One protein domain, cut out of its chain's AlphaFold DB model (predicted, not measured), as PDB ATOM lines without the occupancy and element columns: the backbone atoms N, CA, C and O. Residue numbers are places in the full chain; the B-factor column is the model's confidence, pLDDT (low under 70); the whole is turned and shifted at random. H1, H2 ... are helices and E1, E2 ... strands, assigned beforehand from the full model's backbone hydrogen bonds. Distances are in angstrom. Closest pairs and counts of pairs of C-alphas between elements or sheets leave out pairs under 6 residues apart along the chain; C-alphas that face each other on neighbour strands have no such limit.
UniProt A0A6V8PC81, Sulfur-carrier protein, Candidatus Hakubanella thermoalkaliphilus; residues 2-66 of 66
ATOM      1  N   LYS A   2     306.993 -17.098 485.151       89.62
ATOM      2  CA  LYS A   2     308.057 -16.814 484.173       89.62
ATOM      3  C   LYS A   2     307.466 -16.154 482.929       89.62
ATOM      4  O   LYS A   2     306.605 -16.747 482.283       89.62
ATOM      5  N   VAL A   3     307.945 -14.963 482.585       90.75
ATOM      6  CA  VAL A   3     307.493 -14.204 481.410       90.75
ATOM      7  C   VAL A   3     308.592 -14.206 480.354       90.75
ATOM      8  O   VAL A   3     309.763 -13.978 480.660       90.75
ATOM      9  N   TRP A   4     308.226 -14.492 479.105       91.81
ATOM     10  CA  TRP A   4     309.139 -14.387 477.971       91.81
ATOM     11  C   TRP A   4     309.140 -12.965 477.417       91.81
ATOM     12  O   TRP A   4     308.083 -12.390 477.162       91.81
ATOM     13  N   ILE A   5     310.334 -12.415 477.202       92.44
ATOM     14  CA  ILE A   5     310.513 -11.043 476.733       92.44
ATOM     15  C   ILE A   5     310.848 -11.037 475.241       92.44
ATOM     16  O   ILE A   5     311.864 -11.592 474.787       92.44
ATOM     17  N   ALA A   6     309.975 -10.372 474.480       89.88
ATOM     18  CA  ALA A   6     310.140 -10.172 473.050       89.88
ATOM     19  C   ALA A   6     311.451  -9.423 472.752       89.88
ATOM     20  O   ALA A   6     311.815  -8.524 473.511       89.88
ATOM     21  N   PRO A   7     312.160  -9.739 471.649       91.06
ATOM     22  CA  PRO A   7     313.445  -9.114 471.323       91.06
ATOM     23  C   PRO A   7     313.474  -7.576 471.428       91.06
ATOM     24  O   PRO A   7     314.425  -7.073 472.025       91.06
ATOM     25  N   PRO A   8     312.450  -6.822 470.968       90.12
ATOM     26  CA  PRO A   8     312.442  -5.359 471.077       90.12
ATOM     27  C   PRO A   8     312.403  -4.826 472.516       90.12
ATOM     28  O   PRO A   8     312.793  -3.688 472.757       90.12
ATOM     29  N   LEU A   9     311.925  -5.631 473.467       90.94
ATOM     30  CA  LEU A   9     311.790  -5.256 474.876       90.94
ATOM     31  C   LEU A   9     313.014  -5.662 475.709       90.94
ATOM     32  O   LEU A   9     313.164  -5.209 476.839       90.94
ATOM     33  N   ARG A  10     313.932  -6.466 475.155       92.00
ATOM     34  CA  ARG A  10     315.109  -6.965 475.885       92.00
ATOM     35  C   ARG A  10     316.098  -5.875 476.285       92.00
ATOM     36  O   ARG A  10     316.847  -6.061 477.240       92.00
ATOM     37  N   SER A  11     316.103  -4.734 475.596       90.94
ATOM     38  CA  SER A  11     316.911  -3.575 475.998       90.94
ATOM     39  C   SER A  11     316.497  -3.012 477.361       90.94
ATOM     40  O   SER A  11     317.334  -2.418 478.033       90.94
ATOM     41  N   TYR A  12     315.251  -3.242 477.784       90.31
ATOM     42  CA  TYR A  12     314.716  -2.817 479.079       90.31
ATOM     43  C   TYR A  12     314.959  -3.846 480.187       90.31
ATOM     44  O   TYR A  12     314.985  -3.492 481.356       90.31
ATOM     45  N   THR A  13     315.183  -5.113 479.830       92.50
ATOM     46  CA  THR A  13     315.348  -6.224 480.779       92.50
ATOM     47  C   THR A  13     316.791  -6.730 480.854       92.50
ATOM     48  O   THR A  13     317.020  -7.916 481.073       92.50
ATOM     49  N   HIS A  14     317.788  -5.868 480.626       91.00
ATOM     50  CA  HIS A  14     319.216  -6.241 480.615       91.00
ATOM     51  C   HIS A  14     319.543  -7.431 479.698       91.00
ATOM     52  O   HIS A  14     320.314  -8.319 480.053       91.00
ATOM     53  N   GLN A  15     318.940  -7.471 478.508       92.44
ATOM     54  CA  GLN A  15     319.066  -8.571 477.545       92.44
ATOM     55  C   GLN A  15     318.456  -9.909 478.012       92.44
ATOM     56  O   GLN A  15     318.609 -10.928 477.330       92.44
ATOM     57  N   ALA A  16     317.708  -9.933 479.120       92.25
ATOM     58  CA  ALA A  16     317.079 -11.146 479.620       92.25
ATOM     59  C   ALA A  16     315.964 -11.624 478.680       92.25
ATOM     60  O   ALA A  16     315.021 -10.897 478.359       92.25
ATOM     61  N   ARG A  17     316.053 -12.892 478.262       92.19
ATOM     62  CA  ARG A  17     315.012 -13.573 477.472       92.19
ATOM     63  C   ARG A  17     313.801 -13.957 478.321       92.19
ATOM     64  O   ARG A  17     312.693 -14.043 477.797       92.19
ATOM     65  N   PHE A  18     314.030 -14.228 479.599       92.75
ATOM     66  CA  PHE A  18     313.001 -14.585 480.558       92.75
ATOM     67  C   PHE A  18     313.221 -13.802 481.837       92.75
ATOM     68  O   PHE A  18     314.363 -13.659 482.270       92.75
ATOM     69  N   VAL A  19     312.130 -13.353 482.436       93.38
ATOM     70  CA  VAL A  19     312.136 -12.660 483.722       93.38
ATOM     71  C   VAL A  19     311.137 -13.331 484.651       93.38
ATOM     72  O   VAL A  19     310.121 -13.880 484.205       93.38
ATOM     73  N   GLU A  20     311.461 -13.338 485.937       93.12
ATOM     74  CA  GLU A  20     310.542 -13.779 486.976       93.12
ATOM     75  C   GLU A  20     309.711 -12.589 487.435       93.12
ATOM     76  O   GLU A  20     310.225 -11.493 487.643       93.12
ATOM     77  N   VAL A  21     308.402 -12.803 487.508       91.94
ATOM     78  CA  VAL A  21     307.432 -11.750 487.793       91.94
ATOM     79  C   VAL A  21     306.415 -12.262 488.790       91.94
ATOM     80  O   VAL A  21     305.921 -13.385 488.643       91.94
ATOM     81  N   GLU A  22     306.076 -11.453 489.780       91.81
ATOM     82  CA  GLU A  22     305.008 -11.763 490.726       91.81
ATOM     83  C   GLU A  22     303.670 -11.186 490.255       91.81
ATOM     84  O   GLU A  22     303.615 -10.192 489.530       91.81
ATOM     85  N   GLY A  23     302.583 -11.863 490.621       89.12
ATOM     86  CA  GLY A  23     301.226 -11.486 490.238       89.12
ATOM     87  C   GLY A  23     300.394 -12.660 489.735       89.12
ATOM     88  O   GLY A  23     300.911 -13.703 489.338       89.12
ATOM     89  N   SER A  24     299.084 -12.469 489.761       87.69
ATOM     90  CA  SER A  24     298.058 -13.400 489.276       87.69
ATOM     91  C   SER A  24     297.284 -12.814 488.096       87.69
ATOM     92  O   SER A  24     296.673 -13.547 487.319       87.69
ATOM     93  N   THR A  25     297.315 -11.487 487.944       89.81
ATOM     94  CA  THR A  25     296.642 -10.754 486.870       89.81
ATOM     95  C   THR A  25     297.647 -10.066 485.954       89.81
ATOM     96  O   THR A  25     298.765  -9.745 486.350       89.81
ATOM     97  N   LEU A  26     297.238  -9.781 484.713       87.38
ATOM     98  CA  LEU A  26     298.073  -9.034 483.768       87.38
ATOM     99  C   LEU A  26     298.484  -7.660 484.325       87.38
ATOM    100  O   LEU A  26     299.612  -7.226 484.119       87.38
ATOM    101  N   ARG A  27     297.589  -6.995 485.066       88.75
ATOM    102  CA  ARG A  27     297.873  -5.705 485.703       88.75
ATOM    103  C   ARG A  27     298.981  -5.822 486.751       88.75
ATOM    104  O   ARG A  27     299.884  -4.997 486.742       88.75
ATOM    105  N   GLU A  28     298.922  -6.837 487.611       91.88
ATOM    106  CA  GLU A  28     299.964  -7.091 488.617       91.88
ATOM    107  C   GLU A  28     301.309  -7.405 487.959       91.88
ATOM    108  O   GLU A  28     302.313  -6.796 488.308       91.88
ATOM    109  N   VAL A  29     301.312  -8.268 486.937       91.75
ATOM    110  CA  VAL A  29     302.526  -8.617 486.181       91.75
ATOM    111  C   VAL A  29     303.154  -7.376 485.543       91.75
ATOM    112  O   VAL A  29     304.364  -7.189 485.619       91.75
ATOM    113  N   LEU A  30     302.350  -6.511 484.922       90.00
ATOM    114  CA  LEU A  30     302.840  -5.271 484.314       90.00
ATOM    115  C   LEU A  30     303.339  -4.268 485.361       90.00
ATOM    116  O   LEU A  30     304.321  -3.578 485.099       90.00
ATOM    117  N   GLY A  31     302.696  -4.198 486.529       92.44
ATOM    118  CA  GLY A  31     303.150  -3.380 487.655       92.44
ATOM    119  C   GLY A  31     304.510  -3.842 488.174       92.44
ATOM    120  O   GLY A  31     305.453  -3.058 488.202       92.44
ATOM    121  N   HIS A  32     304.648  -5.135 488.460       93.81
ATOM    122  CA  HIS A  32     305.909  -5.716 488.917       93.81
ATOM    123  C   HIS A  32     307.021  -5.593 487.859       93.81
ATOM    124  O   HIS A  32     308.184  -5.365 488.194       93.81
ATOM    125  N   LEU A  33     306.696  -5.711 486.565       92.50
ATOM    126  CA  LEU A  33     307.656  -5.442 485.490       92.50
ATOM    127  C   LEU A  33     308.106  -3.981 485.462       92.50
ATOM    128  O   LEU A  33     309.286  -3.741 485.246       92.50
ATOM    129  N   GLU A  34     307.206  -3.025 485.677       92.25
ATOM    130  CA  GLU A  34     307.555  -1.602 485.714       92.25
ATOM    131  C   GLU A  34     308.412  -1.252 486.941       92.25
ATOM    132  O   GLU A  34     309.353  -0.473 486.821       92.25
ATOM    133  N   GLU A  35     308.143  -1.868 488.096       93.88
ATOM    134  CA  GLU A  35     308.947  -1.702 489.316       93.88
ATOM    135  C   GLU A  35     310.388  -2.196 489.136       93.88
ATOM    136  O   GLU A  35     311.331  -1.547 489.588       93.88
ATOM    137  N   ASN A  36     310.572  -3.328 488.448       92.75
ATOM    138  CA  ASN A  36     311.892  -3.919 488.218       92.75
ATOM    139  C   ASN A  36     312.601  -3.357 486.972       92.75
ATOM    140  O   ASN A  36     313.831  -3.330 486.921       92.75
ATOM    141  N   TYR A  37     311.839  -2.917 485.969       93.06
ATOM    142  CA  TYR A  37     312.331  -2.425 484.681       93.06
ATOM    143  C   TYR A  37     311.582  -1.146 484.260       93.06
ATOM    144  O   TYR A  37     310.732  -1.189 483.362       93.06
ATOM    145  N   PRO A  38     311.901   0.011 484.868       91.69
ATOM    146  CA  PRO A  38     311.201   1.263 484.598       91.69
ATOM    147  C   PRO A  38     311.181   1.637 483.108       91.69
ATOM    148  O   PRO A  38     312.203   1.595 482.414       91.69
ATOM    149  N   GLY A  39     310.008   2.028 482.609       90.19
ATOM    150  CA  GLY A  39     309.778   2.427 481.220       90.19
ATOM    151  C   GLY A  39     309.418   1.287 480.265       90.19
ATOM    152  O   GLY A  39     309.080   1.561 479.106       90.19
ATOM    153  N   ILE A  40     309.434   0.024 480.712       91.31
ATOM    154  CA  ILE A  40     309.002  -1.104 479.876       91.31
ATOM    155  C   ILE A  40     307.499  -1.035 479.587       91.31
ATOM    156  O   ILE A  40     307.073  -1.291 478.454       91.31
ATOM    157  N   ARG A  41     306.686  -0.606 480.563       89.75
ATOM    158  CA  ARG A  41     305.229  -0.510 480.410       89.75
ATOM    159  C   ARG A  41     304.842   0.508 479.343       89.75
ATOM    160  O   ARG A  41     303.935   0.240 478.562       89.75
ATOM    161  N   PHE A  42     305.578   1.614 479.227       88.19
ATOM    162  CA  PHE A  42     305.342   2.652 478.213       88.19
ATOM    163  C   PHE A  42     305.493   2.136 476.769       88.19
ATOM    164  O   PHE A  42     304.876   2.654 475.830       88.19
ATOM    165  N   ARG A  43     306.300   1.084 476.571       89.62
ATOM    166  CA  ARG A  43     306.441   0.412 475.270       89.62
ATOM    167  C   ARG A  43     305.281  -0.516 474.944       89.62
ATOM    168  O   ARG A  43     305.063  -0.792 473.772       89.62
ATOM    169  N   MET A  44     304.561  -0.993 475.953       89.19
ATOM    170  CA  MET A  44     303.482  -1.969 475.794       89.19
ATOM    171  C   MET A  44     302.098  -1.321 475.814       89.19
ATOM    172  O   MET A  44     301.195  -1.774 475.112       89.19
ATOM    173  N   ILE A  45     301.950  -0.262 476.605       89.69
ATOM    174  CA  ILE A  45     300.689   0.411 476.903       89.69
ATOM    175  C   ILE A  45     300.753   1.853 476.389       89.69
ATOM    176  O   ILE A  45     301.827   2.465 476.347       89.69
ATOM    177  N   ASP A  46     299.624   2.373 475.929       88.75
ATOM    178  CA  ASP A  46     299.456   3.765 475.526       88.75
ATOM    179  C   ASP A  46     298.976   4.670 476.682       88.75
ATOM    180  O   ASP A  46     298.849   4.254 477.832       88.75
ATOM    181  N   GLU A  47     298.727   5.945 476.382       85.00
ATOM    182  CA  GLU A  47     298.277   6.942 477.364       85.00
ATOM    183  C   GLU A  47     296.837   6.711 477.856       85.00
ATOM    184  O   GLU A  47     296.426   7.288 478.860       85.00
ATOM    185  N   GLN A  48     296.067   5.862 477.171       87.19
ATOM    186  CA  GLN A  48     294.687   5.506 477.515       87.19
ATOM    187  C   GLN A  48     294.616   4.193 478.311       87.19
ATOM    188  O   GLN A  48     293.534   3.625 478.459       87.19
ATOM    189  N   ASP A  49     295.757   3.705 478.809       83.69
ATOM    190  CA  ASP A  49     295.908   2.418 479.497       83.69
ATOM    191  C   ASP A  49     295.499   1.208 478.631       83.69
ATOM    192  O   ASP A  49     295.095   0.159 479.141       83.69
ATOM    193  N   LYS A  50     295.608   1.333 477.300       88.00
ATOM    194  CA  LYS A  50     295.359   0.238 476.354       88.00
ATOM    195  C   LYS A  50     296.662  -0.368 475.859       88.00
ATOM    196  O   LYS A  50     297.668   0.312 475.673       88.00
ATOM    197  N   ILE A  51     296.634  -1.674 475.609       89.19
ATOM    198  CA  ILE A  51     297.748  -2.377 474.969       89.19
ATOM    199  C   ILE A  51     297.860  -1.878 473.525       89.19
ATOM    200  O   ILE A  51     296.866  -1.849 472.797       89.19
ATOM    201  N   ARG A  52     299.068  -1.493 473.110       90.44
ATOM    202  CA  ARG A  52     299.339  -1.039 471.740       90.44
ATOM    203  C   ARG A  52     299.060  -2.169 470.749       90.44
ATOM    204  O   ARG A  52     299.422  -3.310 471.004       90.44
ATOM    205  N   GLU A  53     298.500  -1.850 469.586       88.50
ATOM    206  CA  GLU A  53     298.025  -2.850 468.608       88.50
ATOM    207  C   GLU A  53     299.093  -3.858 468.144       88.50
ATOM    208  O   GLU A  53     298.772  -4.996 467.821       88.50
ATOM    209  N   HIS A  54     300.369  -3.464 468.136       86.38
ATOM    210  CA  HIS A  54     301.493  -4.321 467.743       86.38
ATOM    211  C   HIS A  54     302.045  -5.190 468.890       86.38
ATOM    212  O   HIS A  54     303.049  -5.882 468.714       86.38
ATOM    213  N   ILE A  55     301.437  -5.129 470.076       89.62
ATOM    214  CA  ILE A  55     301.831  -5.902 471.253       89.62
ATOM    215  C   ILE A  55     300.790  -6.993 471.475       89.62
ATOM    216  O   ILE A  55     299.639  -6.732 471.817       89.62
ATOM    217  N   HIS A  56     301.227  -8.239 471.341       87.94
ATOM    218  CA  HIS A  56     300.416  -9.403 471.665       87.94
ATOM    219  C   HIS A  56     300.930 -10.040 472.952       87.94
ATOM    220  O   HIS A  56     302.113 -10.363 473.068       87.94
ATOM    221  N   ILE A  57     300.030 -10.218 473.915       87.62
ATOM    222  CA  ILE A  57     300.325 -10.856 475.195       87.62
ATOM    223  C   ILE A  57     299.611 -12.198 475.224       87.62
ATOM    224  O   ILE A  57     298.401 -12.277 475.028       87.62
ATOM    225  N   PHE A  58     300.376 -13.249 475.487       86.25
ATOM    226  CA  PHE A  58     299.880 -14.615 475.562       86.25
ATOM    227  C   PHE A  58     300.057 -15.127 476.989       86.25
ATOM    228  O   PHE A  58     301.126 -14.972 477.580       86.25
ATOM    229  N   VAL A  59     299.015 -15.747 477.540       84.62
ATOM    230  CA  VAL A  59     299.031 -16.365 478.872       84.62
ATOM    231  C   VAL A  59     298.819 -17.869 478.700       84.62
ATOM    232  O   VAL A  59     297.875 -18.287 478.033       84.62
ATOM    233  N   GLY A  60     299.707 -18.686 479.276       81.50
ATOM    234  CA  GLY A  60     299.652 -20.153 479.204       81.50
ATOM    235  C   GLY A  60     300.738 -20.791 478.327       81.50
ATOM    236  O   GLY A  60     301.738 -20.160 477.989       81.50
ATOM    237  N   GLN A  61     300.556 -22.069 477.977       62.97
ATOM    238  CA  GLN A  61     301.491 -22.832 477.139       62.97
ATOM    239  C   GLN A  61     301.194 -22.630 475.650       62.97
ATOM    240  O   GLN A  61     300.680 -23.517 474.976       62.97
ATOM    241  N   TRP A  62     301.524 -21.456 475.121       56.22
ATOM    242  CA  TRP A  62     301.572 -21.280 473.672       56.22
ATOM    243  C   TRP A  62     302.961 -21.683 473.178       56.22
ATOM    244  O   TRP A  62     303.919 -20.915 473.251       56.22
ATOM    245  N   PHE A  63     303.072 -22.927 472.705       48.53
ATOM    246  CA  PHE A  63     304.190 -23.368 471.877       48.53
ATOM    247  C   PHE A  63     304.124 -22.597 470.558       48.53
ATOM    248  O   PHE A  63     303.462 -23.013 469.610       48.53
ATOM    249  N   ILE A  64     304.801 -21.453 470.492       56.41
ATOM    250  CA  ILE A  64     305.163 -20.865 469.203       56.41
ATOM    251  C   ILE A  64     306.294 -21.745 468.674       56.41
ATOM    252  O   ILE A  64     307.461 -21.569 469.018       56.41
ATOM    253  N   CYS A  65     305.889 -22.775 467.932       41.41
ATOM    254  CA  CYS A  65     306.766 -23.575 467.099       41.41
ATOM    255  C   CYS A  65     307.382 -22.634 466.053       41.41
ATOM    256  O   CYS A  65     306.650 -21.963 465.322       41.41
ATOM    257  N   TRP A  66     308.707 -22.552 466.046       39.38
ATOM    258  CA  TRP A  66     309.520 -21.995 464.971       39.38
ATOM    259  C   TRP A  66     310.512 -23.078 464.570       39.38
ATOM    260  O   TRP A  66     311.047 -23.725 465.503       39.38
TER     261      TRP A  66
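AT A GLANCE: This is residues 2 to 66 of the 66 residues of the protein "Sulfur-carrier protein" of Candidatus Hakubanella thermoalkaliphilus (UniProt A0A6V8PC81). A body with little regular structure: a tiny hairpin of strands E1 and E2 on one side, helix H1 near E2, short helix H2 at H1's end, and a long unnamed tail whose residues 60 to 66 stick out. The 65 printed residues run E1, E2, H1, H2, a mixed class with 22 residues in named elements. The whole is compact, radius of gyration of the C-alphas 11.7 A, spanning 33 by 24 by 24 A.

HOW THE PARTS SIT: E1, residues 2 to 4, and E2, residues 18 to 20, form an antiparallel hairpin at 150 degrees; N 3 and O 19 are 2.9 A apart, within hydrogen-bond range. E2 and H1, residues 26 to 36, are near each other, with 5 pairs of C-alphas within 10 A. H1 touches H2, residues 40 to 44; their closest C-alphas, of Glu 34 and Arg 41, are 5.9 A apart. E1 is apart from both helices. In H1 every O i to N i+4 pair is within hydrogen-bond range; in H2 0 of 1 is, but 2 of 2 O i to N i+3 pairs are.

IN THESE COORDINATES: E1 begins at C-alpha 2 (308.057, -16.814, 484.173) and spans 6.7 A, E2 6.9 A, H1 15.4 A; H2, 6.9 A, ends at C-alpha 44 (303.482, -1.969, 475.794).

THE WHOLE: The C-alphas farthest apart, of Gln 48 and Trp 66, are 33.7 A apart. The printed part has no cut. The link E1 to E2 is long; residues 61 to 66 have pLDDT under 70.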